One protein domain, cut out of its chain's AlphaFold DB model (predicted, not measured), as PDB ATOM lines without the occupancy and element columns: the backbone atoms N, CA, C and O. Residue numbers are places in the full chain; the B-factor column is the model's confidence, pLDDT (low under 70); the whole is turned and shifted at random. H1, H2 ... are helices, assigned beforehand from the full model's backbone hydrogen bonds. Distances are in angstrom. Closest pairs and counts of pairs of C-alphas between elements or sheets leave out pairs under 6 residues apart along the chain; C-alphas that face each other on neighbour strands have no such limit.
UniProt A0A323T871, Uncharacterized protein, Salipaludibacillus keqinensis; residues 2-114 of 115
ATOM      1  N   LYS A   2      -1.684  59.453  30.056       70.81
ATOM      2  CA  LYS A   2      -0.505  58.572  30.262       70.81
ATOM      3  C   LYS A   2      -0.669  57.526  31.386       70.81
ATOM      4  O   LYS A   2      -0.379  56.360  31.166       70.81
ATOM      5  N   LYS A   3      -1.221  57.911  32.549       78.69
ATOM      6  CA  LYS A   3      -1.459  56.988  33.684       78.69
ATOM      7  C   LYS A   3      -2.453  55.863  33.358       78.69
ATOM      8  O   LYS A   3      -2.212  54.717  33.710       78.69
ATOM      9  N   THR A   4      -3.540  56.184  32.655       86.25
ATOM     10  CA  THR A   4      -4.550  55.202  32.227       86.25
ATOM     11  C   THR A   4      -3.956  54.192  31.252       86.25
ATOM     12  O   THR A   4      -4.181  52.997  31.390       86.25
ATOM     13  N   PHE A   5      -3.150  54.663  30.299       86.25
ATOM     14  CA  PHE A   5      -2.472  53.791  29.346       86.25
ATOM     15  C   PHE A   5      -1.465  52.852  30.031       86.25
ATOM     16  O   PHE A   5      -1.425  51.669  29.710       86.25
ATOM     17  N   HIS A   6      -0.708  53.338  31.023       81.06
ATOM     18  CA  HIS A   6       0.189  52.486  31.817       81.06
ATOM     19  C   HIS A   6      -0.563  51.403  32.587       81.06
ATOM     20  O   HIS A   6      -0.182  50.240  32.516       81.06
ATOM     21  N   PHE A   7      -1.669  51.761  33.239       83.38
ATOM     22  CA  PHE A   7      -2.510  50.785  33.929       83.38
ATOM     23  C   PHE A   7      -3.030  49.691  32.981       83.38
ATOM     24  O   PHE A   7      -2.965  48.508  33.307       83.38
ATOM     25  N   ILE A   8      -3.494  50.069  31.784       89.62
ATOM     26  CA  ILE A   8      -3.974  49.112  30.775       89.62
ATOM     27  C   ILE A   8      -2.852  48.155  30.346       89.62
ATOM     28  O   ILE A   8      -3.084  46.951  30.247       89.62
ATOM     29  N   LEU A   9      -1.637  48.662  30.126       86.19
ATOM     30  CA  LEU A   9      -0.489  47.828  29.756       86.19
ATOM     31  C   LEU A   9      -0.076  46.863  30.873       86.19
ATOM     32  O   LEU A   9       0.236  45.706  30.593       86.19
ATOM     33  N   GLU A  10      -0.089  47.305  32.133       84.00
ATOM     34  CA  GLU A  10       0.189  46.431  33.278       84.00
ATOM     35  C   GLU A  10      -0.852  45.317  33.404       84.00
ATOM     36  O   GLU A  10      -0.491  44.148  33.568       84.00
ATOM     37  N   LEU A  11      -2.135  45.657  33.261       87.31
ATOM     38  CA  LEU A  11      -3.222  44.684  33.291       87.31
ATOM     39  C   LEU A  11      -3.088  43.670  32.151       87.31
ATOM     40  O   LEU A  11      -3.166  42.465  32.388       87.31
ATOM     41  N   PHE A  12      -2.814  44.142  30.932       90.88
ATOM     42  CA  PHE A  12      -2.572  43.275  29.781       90.88
ATOM     43  C   PHE A  12      -1.399  42.322  30.031       90.88
ATOM     44  O   PHE A  12      -1.519  41.125  29.779       90.88
ATOM     45  N   ARG A  13      -0.289  42.812  30.599       87.25
ATOM     46  CA  ARG A  13       0.872  41.979  30.948       87.25
ATOM     47  C   ARG A  13       0.503  40.875  31.938       87.25
ATOM     48  O   ARG A  13       0.918  39.735  31.750       87.25
ATOM     49  N   ILE A  14      -0.253  41.206  32.986       87.62
ATOM     50  CA  ILE A  14      -0.702  40.236  33.998       87.62
ATOM     51  C   ILE A  14      -1.558  39.151  33.348       87.62
ATOM     52  O   ILE A  14      -1.288  37.967  33.541       87.62
ATOM     53  N   ILE A  15      -2.550  39.555  32.552       91.75
ATOM     54  CA  ILE A  15      -3.453  38.636  31.851       91.75
ATOM     55  C   ILE A  15      -2.666  37.741  30.892       91.75
ATOM     56  O   ILE A  15      -2.867  36.532  30.882       91.75
ATOM     57  N   PHE A  16      -1.734  38.310  30.128       91.38
ATOM     58  CA  PHE A  16      -0.926  37.566  29.168       91.38
ATOM     59  C   PHE A  16      -0.011  36.535  29.844       91.38
ATOM     60  O   PHE A  16       0.072  35.391  29.404       91.38
ATOM     61  N   ILE A  17       0.629  36.901  30.959       90.00
ATOM     62  CA  ILE A  17       1.435  35.971  31.764       90.00
ATOM     63  C   ILE A  17       0.562  34.852  32.340       90.00
ATOM     64  O   ILE A  17       0.943  33.685  32.264       90.00
ATOM     65  N   LEU A  18      -0.598  35.198  32.910       91.19
ATOM     66  CA  LEU A  18      -1.554  34.218  33.430       91.19
ATOM     67  C   LEU A  18      -1.987  33.248  32.335       91.19
ATOM     68  O   LEU A  18      -1.964  32.042  32.559       91.19
ATOM     69  N   PHE A  19      -2.316  33.768  31.152       93.88
ATOM     70  CA  PHE A  19      -2.689  32.969  29.995       93.88
ATOM     71  C   PHE A  19      -1.584  31.977  29.622       93.88
ATOM     72  O   PHE A  19      -1.857  30.785  29.560       93.88
ATOM     73  N   ILE A  20      -0.334  32.427  29.453       94.12
ATOM     74  CA  ILE A  20       0.785  31.541  29.091       94.12
ATOM     75  C   ILE A  20       0.997  30.445  30.140       94.12
ATOM     76  O   ILE A  20       1.167  29.278  29.788       94.12
ATOM     77  N   LEU A  21       0.999  30.807  31.426       92.81
ATOM     78  CA  LEU A  21       1.262  29.854  32.505       92.81
ATOM     79  C   LEU A  21       0.134  28.828  32.647       92.81
ATOM     80  O   LEU A  21       0.415  27.638  32.772       92.81
ATOM     81  N   LEU A  22      -1.124  29.270  32.589       94.25
ATOM     82  CA  LEU A  22      -2.283  28.378  32.652       94.25
ATOM     83  C   LEU A  22      -2.390  27.502  31.406       94.25
ATOM     84  O   LEU A  22      -2.683  26.319  31.530       94.25
ATOM     85  N   PHE A  23      -2.107  28.050  30.224       94.94
ATOM     86  CA  PHE A  23      -2.077  27.292  28.978       94.94
ATOM     87  C   PHE A  23      -1.012  26.195  29.034       94.94
ATOM     88  O   PHE A  23      -1.328  25.026  28.841       94.94
ATOM     89  N   GLY A  24       0.231  26.538  29.387       94.62
ATOM     90  CA  GLY A  24       1.307  25.552  29.526       94.62
ATOM     91  C   GLY A  24       0.992  24.479  30.572       94.62
ATOM     92  O   GLY A  24       1.215  23.293  30.336       94.62
ATOM     93  N   TYR A  25       0.407  24.880  31.700       94.31
ATOM     94  CA  TYR A  25      -0.062  23.946  32.717       94.31
ATOM     95  C   TYR A  25      -1.196  23.044  32.210       94.31
ATOM     96  O   TYR A  25      -1.177  21.853  32.492       94.31
ATOM     97  N   SER A  26      -2.141  23.569  31.426       93.75
ATOM     98  CA  SER A  26      -3.232  22.787  30.834       93.75
ATOM     99  C   SER A  26      -2.698  21.650  29.965       93.75
ATOM    100  O   SER A  26      -3.142  20.518  30.124       93.75
ATOM    101  N   PHE A  27      -1.711  21.921  29.103       94.56
ATOM    102  CA  PHE A  27      -1.066  20.883  28.287       94.56
ATOM    103  C   PHE A  27      -0.414  19.797  29.145       94.56
ATOM    104  O   PHE A  27      -0.639  18.609  28.914       94.56
ATOM    105  N   LEU A  28       0.367  20.201  30.152       94.19
ATOM    106  CA  LEU A  28       1.018  19.259  31.061       94.19
ATOM    107  C   LEU A  28      -0.012  18.430  31.841       94.19
ATOM    108  O   LEU A  28       0.141  17.221  31.969       94.19
ATOM    109  N   ASN A  29      -1.067  19.074  32.340       94.12
ATOM    110  CA  ASN A  29      -2.108  18.426  33.121       94.12
ATOM    111  C   ASN A  29      -2.884  17.402  32.286       94.12
ATOM    112  O   ASN A  29      -3.082  16.285  32.748       94.12
ATOM    113  N   THR A  30      -3.267  17.742  31.052       93.25
ATOM    114  CA  THR A  30      -3.913  16.795  30.131       93.25
ATOM    115  C   THR A  30      -3.016  15.593  29.858       93.25
ATOM    116  O   THR A  30      -3.477  14.464  29.975       93.25
ATOM    117  N   PHE A  31      -1.730  15.817  29.569       94.50
ATOM    118  CA  PHE A  31      -0.780  14.724  29.349       94.50
ATOM    119  C   PHE A  31      -0.653  13.804  30.574       94.50
ATOM    120  O   PHE A  31      -0.649  12.585  30.432       94.50
ATOM    121  N   LEU A  32      -0.580  14.376  31.780       93.81
ATOM    122  CA  LEU A  32      -0.482  13.605  33.021       93.81
ATOM    123  C   LEU A  32      -1.757  12.819  33.330       93.81
ATOM    124  O   LEU A  32      -1.660  11.676  33.757       93.81
ATOM    125  N   ILE A  33      -2.938  13.405  33.125       93.31
ATOM    126  CA  ILE A  33      -4.213  12.705  33.338       93.31
ATOM    127  C   ILE A  33      -4.337  11.533  32.362       93.31
ATOM    128  O   ILE A  33      -4.663  10.428  32.783       93.31
ATOM    129  N   GLU A  34      -4.006  11.748  31.089       92.25
ATOM    130  CA  GLU A  34      -4.041  10.696  30.070       92.25
ATOM    131  C   GLU A  34      -3.079   9.549  30.405       92.25
ATOM    132  O   GLU A  34      -3.457   8.380  30.378       92.25
ATOM    133  N   ALA A  35      -1.854   9.875  30.830       91.38
ATOM    134  CA  ALA A  35      -0.872   8.883  31.267       91.38
ATOM    135  C   ALA A  35      -1.312   8.087  32.512       91.38
ATOM    136  O   ALA A  35      -0.797   6.996  32.756       91.38
ATOM    137  N   LEU A  36      -2.247   8.625  33.299       90.88
ATOM    138  CA  LEU A  36      -2.767   8.032  34.530       90.88
ATOM    139  C   LEU A  36      -4.134   7.354  34.349       90.88
ATOM    140  O   LEU A  36      -4.804   7.086  35.341       90.88
ATOM    141  N   GLY A  37      -4.535   7.050  33.110       87.12
ATOM    142  CA  GLY A  37      -5.766   6.309  32.808       87.12
ATOM    143  C   GLY A  37      -6.946   7.173  32.360       87.12
ATOM    144  O   GLY A  37      -8.054   6.661  32.232       87.12
ATOM    145  N   GLY A  38      -6.716   8.460  32.093       90.69
ATOM    146  CA  GLY A  38      -7.686   9.343  31.449       90.69
ATOM    147  C   GLY A  38      -8.729   9.949  32.393       90.69
ATOM    148  O   GLY A  38      -8.771   9.700  33.600       90.69
ATOM    149  N   PHE A  39      -9.587  10.799  31.823       87.44
ATOM    150  CA  PHE A  39     -10.640  11.503  32.569       87.44
ATOM    151  C   PHE A  39     -11.762  10.578  33.061       87.44
ATOM    152  O   PHE A  39     -12.418  10.899  34.054       87.44
ATOM    153  N   GLU A  40     -11.930   9.415  32.432       89.31
ATOM    154  CA  GLU A  40     -12.961   8.424  32.765       89.31
ATOM    155  C   GLU A  40     -12.882   7.951  34.225       89.31
ATOM    156  O   GLU A  40     -13.896   7.618  34.835       89.31
ATOM    157  N   LEU A  41     -11.691   7.988  34.836       87.00
ATOM    158  CA  LEU A  41     -11.487   7.580  36.229       87.00
ATOM    159  C   LEU A  41     -12.204   8.475  37.246       87.00
ATOM    160  O   LEU A  41     -12.515   8.027  38.355       87.00
ATOM    161  N   ILE A  42     -12.431   9.744  36.904       87.69
ATOM    162  CA  ILE A  42     -12.984  10.751  37.817       87.69
ATOM    163  C   ILE A  42     -14.297  11.356  37.321       87.69
ATOM    164  O   ILE A  42     -15.045  11.902  38.137       87.69
ATOM    165  N   GLU A  43     -14.599  11.253  36.028       87.12
ATOM    166  CA  GLU A  43     -15.803  11.817  35.423       87.12
ATOM    167  C   GLU A  43     -17.089  11.321  36.111       87.12
ATOM    168  O   GLU A  43     -17.209  10.172  36.529       87.12
ATOM    169  N   GLY A  44     -18.051  12.229  36.307       84.12
ATOM    170  CA  GLY A  44     -19.338  11.914  36.942       84.12
ATOM    171  C   GLY A  44     -19.298  11.686  38.459       84.12
ATOM    172  O   GLY A  44     -20.334  11.393  39.054       84.12
ATOM    173  N   THR A  45     -18.143  11.845  39.116       86.75
ATOM    174  CA  THR A  45     -18.006  11.663  40.572       86.75
ATOM    175  C   THR A  45     -17.774  12.981  41.313       86.75
ATOM    176  O   THR A  45     -17.200  13.931  40.783       86.75
ATOM    177  N   ASN A  46     -18.114  13.019  42.605       89.19
ATOM    178  CA  ASN A  46     -17.764  14.148  43.482       89.19
ATOM    179  C   ASN A  46     -16.240  14.348  43.618       89.19
ATOM    180  O   ASN A  46     -15.781  15.425  44.002       89.19
ATOM    181  N   ILE A  47     -15.454  13.315  43.297       89.56
ATOM    182  CA  ILE A  47     -13.993  13.335  43.352       89.56
ATOM    183  C   ILE A  47     -13.427  14.246  42.258       89.56
ATOM    184  O   ILE A  47     -12.454  14.950  42.527       89.56
ATOM    185  N   ALA A  48     -14.059  14.320  41.078       92.12
ATOM    186  CA  ALA A  48     -13.654  15.256  40.025       92.12
ATOM    187  C   ALA A  48     -13.639  16.702  40.533       92.12
ATOM    188  O   ALA A  48     -12.659  17.419  40.335       92.12
ATOM    189  N   THR A  49     -14.680  17.122  41.253       93.31
ATOM    190  CA  THR A  49     -14.751  18.476  41.817       93.31
ATOM    191  C   THR A  49     -13.588  18.747  42.768       93.31
ATOM    192  O   THR A  49     -12.931  19.780  42.657       93.31
ATOM    193  N   VAL A  50     -13.289  17.812  43.675       94.19
ATOM    194  CA  VAL A  50     -12.164  17.951  44.617       94.19
ATOM    195  C   VAL A  50     -10.830  18.001  43.871       94.19
ATOM    196  O   VAL A  50     -10.001  18.864  44.161       94.19
ATOM    197  N   PHE A  51     -10.640  17.124  42.882       94.62
ATOM    198  CA  PHE A  51      -9.454  17.084  42.032       94.62
ATOM    199  C   PHE A  51      -9.217  18.435  41.349       94.62
ATOM    200  O   PHE A  51      -8.159  19.040  41.523       94.62
ATOM    201  N   PHE A  52     -10.216  18.957  40.633       93.31
ATOM    202  CA  PHE A  52     -10.079  20.216  39.902       93.31
ATOM    203  C   PHE A  52      -9.940  21.429  40.821       93.31
ATOM    204  O   PHE A  52      -9.199  22.354  40.483       93.31
ATOM    205  N   LEU A  53     -10.587  21.439  41.991       95.81
ATOM    206  CA  LEU A  53     -10.408  22.510  42.977       95.81
ATOM    207  C   LEU A  53      -8.983  22.537  43.531       95.81
ATOM    208  O   LEU A  53      -8.392  23.613  43.620       95.81
ATOM    209  N   LEU A  54      -8.413  21.377  43.862       96.69
ATOM    210  CA  LEU A  54      -7.028  21.276  44.324       96.69
ATOM    211  C   LEU A  54      -6.038  21.709  43.241       96.69
ATOM    212  O   LEU A  54      -5.138  22.500  43.527       96.69
ATOM    213  N   GLN A  55      -6.240  21.260  42.000       95.81
ATOM    214  CA  GLN A  55      -5.428  21.675  40.856       95.81
ATOM    215  C   GLN A  55      -5.499  23.191  40.641       95.81
ATOM    216  O   GLN A  55      -4.468  23.860  40.579       95.81
ATOM    217  N   THR A  56      -6.712  23.753  40.615       95.44
ATOM    218  CA  THR A  56      -6.952  25.189  40.410       95.44
ATOM    219  C   THR A  56      -6.340  26.023  41.535       95.44
ATOM    220  O   THR A  56      -5.618  26.986  41.275       95.44
ATOM    221  N   ALA A  57      -6.579  25.656  42.794       96.56
ATOM    222  CA  ALA A  57      -6.021  26.369  43.939       96.56
ATOM    223  C   ALA A  57      -4.487  26.302  43.950       96.56
ATOM    224  O   ALA A  57      -3.822  27.318  44.163       96.56
ATOM    225  N   GLY A  58      -3.925  25.123  43.675       97.00
ATOM    226  CA  GLY A  58      -2.486  24.911  43.635       97.00
ATOM    227  C   GLY A  58      -1.802  25.710  42.528       97.00
ATOM    228  O   GLY A  58      -0.823  26.408  42.799       97.00
ATOM    229  N   ILE A  59      -2.331  25.681  41.299       96.38
ATOM    230  CA  ILE A  59      -1.726  26.410  40.178       96.38
ATOM    231  C   ILE A  59      -1.866  27.925  40.337       96.38
ATOM    232  O   ILE A  59      -0.905  28.653  40.093       96.38
ATOM    233  N   LEU A  60      -3.014  28.422  40.811       95.00
ATOM    234  CA  LEU A  60      -3.198  29.855  41.053       95.00
ATOM    235  C   LEU A  60      -2.257  30.364  42.145       95.00
ATOM    236  O   LEU A  60      -1.672  31.442  41.999       95.00
ATOM    237  N   LEU A  61      -2.061  29.590  43.215       96.19
ATOM    238  CA  LEU A  61      -1.109  29.940  44.264       96.19
ATOM    239  C   LEU A  61       0.327  29.940  43.721       96.19
ATOM    240  O   LEU A  61       1.061  30.905  43.948       96.19
ATOM    241  N   LEU A  62       0.704  28.935  42.928       95.44
ATOM    242  CA  LEU A  62       2.021  28.858  42.297       95.44
ATOM    243  C   LEU A  62       2.280  30.050  41.365       95.44
ATOM    244  O   LEU A  62       3.321  30.703  41.470       95.44
ATOM    245  N   ILE A  63       1.323  30.378  40.495       93.75
ATOM    246  CA  ILE A  63       1.422  31.532  39.597       93.75
ATOM    247  C   ILE A  63       1.520  32.826  40.405       93.75
ATOM    248  O   ILE A  63       2.347  33.676  40.086       93.75
ATOM    249  N   THR A  64       0.751  32.965  41.485       92.00
ATOM    250  CA  THR A  64       0.814  34.140  42.365       92.00
ATOM    251  C   THR A  64       2.213  34.321  42.954       92.00
ATOM    252  O   THR A  64       2.729  35.439  42.986       92.00
ATOM    253  N   ILE A  65       2.867  33.236  43.379       93.69
ATOM    254  CA  ILE A  65       4.246  33.277  43.880       93.69
ATOM    255  C   ILE A  65       5.213  33.702  42.772       93.69
ATOM    256  O   ILE A  65       6.011  34.617  42.979       93.69
ATOM    257  N   ILE A  66       5.150  33.055  41.603       91.38
ATOM    258  CA  ILE A  66       6.033  33.345  40.461       91.38
ATOM    259  C   ILE A  66       5.867  34.801  40.026       91.38
ATOM    260  O   ILE A  66       6.854  35.518  39.834       91.38
ATOM    261  N   TYR A  67       4.622  35.254  39.916       88.50
ATOM    262  CA  TYR A  67       4.305  36.615  39.537       88.50
ATOM    263  C   TYR A  67       4.856  37.602  40.563       88.50
ATOM    264  O   TYR A  67       5.693  38.436  40.221       88.50
ATOM    265  N   ARG A  68       4.470  37.464  41.836       87.75
ATOM    266  CA  ARG A  68       4.810  38.436  42.881       87.75
ATOM    267  C   ARG A  68       6.289  38.453  43.246       87.75
ATOM    268  O   ARG A  68       6.755  39.463  43.746       87.75
ATOM    269  N   ASN A  69       7.029  37.363  43.045       89.12
ATOM    270  CA  ASN A  69       8.447  37.306  43.415       89.12
ATOM    271  C   ASN A  69       9.404  37.538  42.248       89.12
ATOM    272  O   ASN A  69      10.536  37.952  42.491       89.12
ATOM    273  N   LYS A  70       8.991  37.246  41.011       85.19
ATOM    274  CA  LYS A  70       9.877  37.292  39.841       85.19
ATOM    275  C   LYS A  70       9.341  38.224  38.763       85.19
ATOM    276  O   LYS A  70       9.994  39.207  38.434       85.19
ATOM    277  N   LEU A  71       8.150  37.941  38.234       81.25
ATOM    278  CA  LEU A  71       7.667  38.618  37.024       81.25
ATOM    279  C   LEU A  71       7.229  40.065  37.279       81.25
ATOM    280  O   LEU A  71       7.361  40.912  36.399       81.25
ATOM    281  N   GLN A  72       6.775  40.373  38.494       79.19
ATOM    282  CA  GLN A  72       6.379  41.717  38.905       79.19
ATOM    283  C   GLN A  72       7.548  42.717  38.911       79.19
ATOM    284  O   GLN A  72       7.325  43.903  38.667       79.19
ATOM    285  N   PHE A  73       8.776  42.243  39.142       76.00
ATOM    286  CA  PHE A  73       9.998  43.061  39.201       76.00
ATOM    287  C   PHE A  73      10.836  42.997  37.923       76.00
ATOM    288  O   PHE A  73      11.966  43.474  37.902       76.00
ATOM    289  N   SER A  74      10.302  42.390  36.863       71.75
ATOM    290  CA  SER A  74      10.983  42.253  35.578       71.75
ATOM    291  C   SER A  74      10.264  43.034  34.477       71.75
ATOM    292  O   SER A  74       9.038  43.150  34.491       71.75
ATOM    293  N   GLY A  75      11.021  43.527  33.493       66.06
ATOM    294  CA  GLY A  75      10.495  44.215  32.311       66.06
ATOM    295  C   GLY A  75      10.426  45.739  32.449       66.06
ATOM    296  O   GLY A  75      11.078  46.330  33.301       66.06
ATOM    297  N   TRP A  76       9.645  46.379  31.576       57.72
ATOM    298  CA  TRP A  76       9.592  47.847  31.440       57.72
ATOM    299  C   TRP A  76       8.765  48.566  32.517       57.72
ATOM    300  O   TRP A  76       8.785  49.789  32.573       57.72
ATOM    301  N   TYR A  77       8.040  47.813  33.350       61.62
ATOM    302  CA  TYR A  77       7.221  48.331  34.448       61.62
ATOM    303  C   TYR A  77       7.493  47.513  35.706       61.62
ATOM    304  O   TYR A  77       7.018  46.379  35.839       61.62
ATOM    305  N   THR A  78       8.291  48.074  36.606       63.97
ATOM    306  CA  THR A  78       8.501  47.550  37.953       63.97
ATOM    307  C   THR A  78       7.476  48.173  38.883       63.97
ATOM    308  O   THR A  78       7.244  49.378  38.862       63.97
ATOM    309  N   SER A  79       6.830  47.352  39.705       65.00
ATOM    310  CA  SER A  79       5.957  47.882  40.747       65.00
ATOM    311  C   SER A  79       6.812  48.456  41.877       65.00
ATOM    312  O   SER A  79       7.435  47.694  42.611       65.00
ATOM    313  N   ASP A  80       6.812  49.778  42.043       67.06
ATOM    314  CA  ASP A  80       7.588  50.446  43.102       67.06
ATOM    315  C   ASP A  80       6.933  50.327  44.492       67.06
ATOM    316  O   ASP A  80       7.573  50.511  45.527       67.06
ATOM    317  N   HIS A  81       5.639  49.993  44.537       72.62
ATOM    318  CA  HIS A  81       4.844  49.979  45.770       72.62
ATOM    319  C   HIS A  81       4.731  48.600  46.430       72.62
ATOM    320  O   HIS A  81       4.427  48.500  47.620       72.62
ATOM    321  N   LEU A  82       4.958  47.522  45.679       76.94
ATOM    322  CA  LEU A  82       4.779  46.154  46.161       76.94
ATOM    323  C   LEU A  82       6.134  45.474  46.327       76.94
ATOM    324  O   LEU A  82       6.980  45.523  45.449       76.94
ATOM    325  N   LYS A  83       6.336  44.809  47.466       83.06
ATOM    326  CA  LYS A  83       7.563  44.053  47.759       83.06
ATOM    327  C   LYS A  83       7.361  42.559  47.491       83.06
ATOM    328  O   LYS A  83       6.246  42.073  47.725       83.06
ATOM    329  N   PRO A  84       8.416  41.812  47.104       87.06
ATOM    330  CA  PRO A  84       8.352  40.356  47.002       87.06
ATOM    331  C   PRO A  84       7.841  39.727  48.305       87.06
ATOM    332  O   PRO A  84       7.915  40.329  49.382       87.06
ATOM    333  N   PHE A  85       7.302  38.509  48.242       88.38
ATOM    334  CA  PHE A  85       7.053  37.754  49.468       88.38
ATOM    335  C   PHE A  85       8.378  37.472  50.185       88.38
ATOM    336  O   PHE A  85       9.423  37.286  49.565       88.38
ATOM    337  N   SER A  86       8.338  37.397  51.519       92.75
ATOM    338  CA  SER A  86       9.495  36.929  52.280       92.75
ATOM    339  C   SER A  86       9.822  35.475  51.916       92.75
ATOM    340  O   SER A  86       8.941  34.713  51.501       92.75
ATOM    341  N   LYS A  87      11.081  35.061  52.109       92.19
ATOM    342  CA  LYS A  87      11.525  33.683  51.820       92.19
ATOM    343  C   LYS A  87      10.648  32.638  52.520       92.19
ATOM    344  O   LYS A  87      10.193  31.704  51.873       92.19
ATOM    345  N   LYS A  88      10.322  32.861  53.801       95.38
ATOM    346  CA  LYS A  88       9.452  31.968  54.588       95.38
ATOM    347  C   LYS A  88       8.054  31.823  53.971       95.38
ATOM    348  O   LYS A  88       7.593  30.708  53.772       95.38
ATOM    349  N   ARG A  89       7.390  32.935  53.620       94.50
ATOM    350  CA  ARG A  89       6.050  32.895  52.997       94.50
ATOM    351  C   ARG A  89       6.080  32.227  51.628       94.50
ATOM    352  O   ARG A  89       5.205  31.431  51.322       94.50
ATOM    353  N   THR A  90       7.116  32.515  50.846       95.06
ATOM    354  CA  THR A  90       7.342  31.882  49.542       95.06
ATOM    355  C   THR A  90       7.450  30.368  49.679       95.06
ATOM    356  O   THR A  90       6.775  29.655  48.951       95.06
ATOM    357  N   GLN A  91       8.245  29.877  50.634       95.88
ATOM    358  CA  GLN A  91       8.398  28.442  50.889       95.88
ATOM    359  C   GLN A  91       7.087  27.791  51.337       95.88
ATOM    360  O   GLN A  91       6.736  26.739  50.816       95.88
ATOM    361  N   ILE A  92       6.342  28.428  52.247       97.25
ATOM    362  CA  ILE A  92       5.047  27.914  52.716       97.25
ATOM    363  C   ILE A  92       4.052  27.825  51.556       97.25
ATOM    364  O   ILE A  92       3.446  26.780  51.347       97.25
ATOM    365  N   PHE A  93       3.891  28.894  50.775       97.19
ATOM    366  CA  PHE A  93       2.951  28.892  49.656       97.19
ATOM    367  C   PHE A  93       3.377  27.936  48.544       97.19
ATOM    368  O   PHE A  93       2.523  27.293  47.939       97.19
ATOM    369  N   LEU A  94       4.681  27.801  48.297       96.94
ATOM    370  CA  LEU A  94       5.198  26.835  47.336       96.94
ATOM    371  C   LEU A  94       4.873  25.411  47.790       96.94
ATOM    372  O   LEU A  94       4.345  24.636  47.001       96.94
ATOM    373  N   LEU A  95       5.115  25.098  49.066       97.69
ATOM    374  CA  LEU A  95       4.772  23.803  49.646       97.69
ATOM    375  C   LEU A  95       3.272  23.521  49.524       97.69
ATOM    376  O   LEU A  95       2.903  22.459  49.044       97.69
ATOM    377  N   LEU A  96       2.410  24.476  49.886       97.88
ATOM    378  CA  LEU A  96       0.956  24.327  49.751       97.88
ATOM    379  C   LEU A  96       0.527  24.102  48.297       97.88
ATOM    380  O   LEU A  96      -0.326  23.260  48.042       97.88
ATOM    381  N   SER A  97       1.142  24.812  47.346       97.19
ATOM    382  CA  SER A  97       0.854  24.644  45.916       97.19
ATOM    383  C   SER A  97       1.215  23.237  45.441       97.19
ATOM    384  O   SER A  97       0.416  22.576  44.782       97.19
ATOM    385  N   VAL A  98       2.407  22.762  45.816       97.00
ATOM    386  CA  VAL A  98       2.900  21.423  45.470       97.00
ATOM    387  C   VAL A  98       2.053  20.340  46.129       97.00
ATOM    388  O   VAL A  98       1.703  19.370  45.468       97.00
ATOM    389  N   VAL A  99       1.682  20.507  47.399       98.00
ATOM    390  CA  VAL A  99       0.826  19.554  48.121       98.00
ATOM    391  C   VAL A  99      -0.579  19.509  47.522       98.00
ATOM    392  O   VAL A  99      -1.128  18.422  47.397       98.00
ATOM    393  N   ALA A 100      -1.156  20.640  47.108       97.88
ATOM    394  CA  ALA A 100      -2.473  20.660  46.473       97.88
ATOM    395  C   ALA A 100      -2.459  19.937  45.115       97.88
ATOM    396  O   ALA A 100      -3.257  19.026  44.891       97.88
ATOM    397  N   ILE A 101      -1.506  20.280  44.242       97.06
ATOM    398  CA  ILE A 101      -1.348  19.642  42.925       97.06
ATOM    399  C   ILE A 101      -1.013  18.154  43.093       97.06
ATOM    400  O   ILE A 101      -1.703  17.294  42.552       97.06
ATOM    401  N   GLY A 102       0.001  17.825  43.894       96.62
ATOM    402  CA  GLY A 102       0.408  16.443  44.150       96.62
ATOM    403  C   GLY A 102      -0.702  15.619  44.800       96.62
ATOM    404  O   GLY A 102      -0.968  14.503  44.369       96.62
ATOM    405  N   GLY A 103      -1.410  16.191  45.776       96.31
ATOM    406  CA  GLY A 103      -2.553  15.563  46.436       96.31
ATOM    407  C   GLY A 103      -3.679  15.223  45.464       96.31
ATOM    408  O   GLY A 103      -4.249  14.141  45.550       96.31
ATOM    409  N   SER A 104      -3.954  16.090  44.488       96.00
ATOM    410  CA  SER A 104      -4.945  15.785  43.453       96.00
ATOM    411  C   SER A 104      -4.529  14.592  42.577       96.00
ATOM    412  O   SER A 104      -5.345  13.711  42.321       96.00
ATOM    413  N   TYR A 105      -3.252  14.465  42.201       95.25
ATOM    414  CA  TYR A 105      -2.785  13.285  41.463       95.25
ATOM    415  C   TYR A 105      -2.741  12.017  42.319       95.25
ATOM    416  O   TYR A 105      -2.988  10.933  41.799       95.25
ATOM    417  N   LEU A 106      -2.494  12.127  43.627       94.62
ATOM    418  CA  LEU A 106      -2.622  10.988  44.542       94.62
ATOM    419  C   LEU A 106      -4.060  10.466  44.598       94.62
ATOM    420  O   LEU A 106      -4.256   9.256  44.649       94.62
ATOM    421  N   ILE A 107      -5.060  11.352  44.542       92.38
ATOM    422  CA  ILE A 107      -6.472  10.960  44.437       92.38
ATOM    423  C   ILE A 107      -6.719  10.185  43.137       92.38
ATOM    424  O   ILE A 107      -7.362   9.137  43.168       92.38
ATOM    425  N   LEU A 108      -6.190  10.670  42.010       91.62
ATOM    426  CA  LEU A 108      -6.331  10.000  40.714       91.62
ATOM    427  C   LEU A 108      -5.662   8.613  40.715       91.62
ATOM    428  O   LEU A 108      -6.283   7.634  40.315       91.62
ATOM    429  N   LEU A 109      -4.441   8.511  41.247       92.38
ATOM    430  CA  LEU A 109      -3.720   7.243  41.407       92.38
ATOM    431  C   LEU A 109      -4.462   6.265  42.320       92.38
ATOM    432  O   LEU A 109      -4.598   5.090  41.992       92.38
ATOM    433  N   ALA A 110      -4.967   6.742  43.459       91.69
ATOM    434  CA  ALA A 110      -5.765   5.920  44.357       91.69
ATOM    435  C   ALA A 110      -7.016   5.393  43.646       91.69
ATOM    436  O   ALA A 110      -7.382   4.236  43.833       91.69
ATOM    437  N   ARG A 111      -7.642   6.211  42.792       88.81
ATOM    438  CA  ARG A 111      -8.807   5.792  42.017       88.81
ATOM    439  C   ARG A 111      -8.453   4.729  40.981       88.81
ATOM    440  O   ARG A 111      -9.138   3.711  40.946       88.81
ATOM    441  N   MET A 112      -7.367   4.922  40.234       88.31
ATOM    442  CA  MET A 112      -6.843   3.962  39.255       88.31
ATOM    443  C   MET A 112      -6.590   2.573  39.862       88.31
ATOM    444  O   MET A 112      -6.820   1.574  39.200       88.31
ATOM    445  N   LEU A 113      -6.146   2.491  41.120       87.44
ATOM    446  CA  LEU A 113      -5.897   1.213  41.805       87.44
ATOM    447  C   LEU A 113      -7.167   0.518  42.328       87.44
ATOM    448  O   LEU A 113      -7.093  -0.621  42.783       87.44
ATOM    449  N   THR A 114      -8.307   1.212  42.339       83.88
ATOM    450  CA  THR A 114      -9.576   0.713  42.912       83.88
ATOM    451  C   THR A 114     -10.635   0.362  41.872       83.88
ATOM    452  O   THR A 114     -11.692  -0.144  42.250       83.88
TER     453      THR A 114
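What this domain is: This is residues 2 to 114 of the 115 residues of an uncharacterized protein of Salipaludibacillus keqinensis (UniProt A0A323T871). Three long helices run to and fro: H2 and H3 pack closely along each other as a helical hairpin, while the longest helix, H1, crosses H2 at a slant and comes close to it only around its own middle. A long loop, residues 70 to 86, joins H2 to H3. The printed part has 113 residues with three named helices in the order H1, H2, H3, and no named strand; the class is all helix. It is loose, with a radius of gyration of the C-alphas of 17.3 A, and elongated, spanning 58 by 30 by 21 A.

Where its parts are: Find C-alpha 2 at (-0.505, 58.572, 30.262); from there H1, residues 2 to 35, runs 49.7 A to C-alpha 35 at (-0.872, 8.883, 31.267). H2, residues 46 to 69, is 35.0 A long. H3, residues 87 to 112, runs 37.1 A and ends with C-alpha 112 at (-6.843, 3.962, 39.255).

How they stand to each other: Begin at H1, where residues 18 to 22 alone touch residues 59 to 63 of H2. They only just touch, with 3 pairs of C-alphas within 8 A, and the closest C-alphas are those of Leu 21 and Ile 63, 7.3 A apart. This helical hairpin has a steep tilt of 44 degrees, opposite ways. From H2, look to H3: they touch, and the closest C-alphas, those of Gly 58 and Ser 97, are 4.1 A apart. This second helical hairpin has a shallow tilt of 25 degrees, opposite ways. H1 and H3 are near each other, with 6 pairs of C-alphas within 10 A. In H1, H2 and H3 every O i to N i+4 pair is within hydrogen-bond range.

The domain as a whole: The C-alphas of Lys 2 and Thr 114, the two farthest apart, are 59.9 A apart. The printed part has no cut. The link from H1 to H2 is short and that from H2 to H3 long. Look at residues 75 to 80 for pLDDT under 70; the mean of the printed part is 89.4.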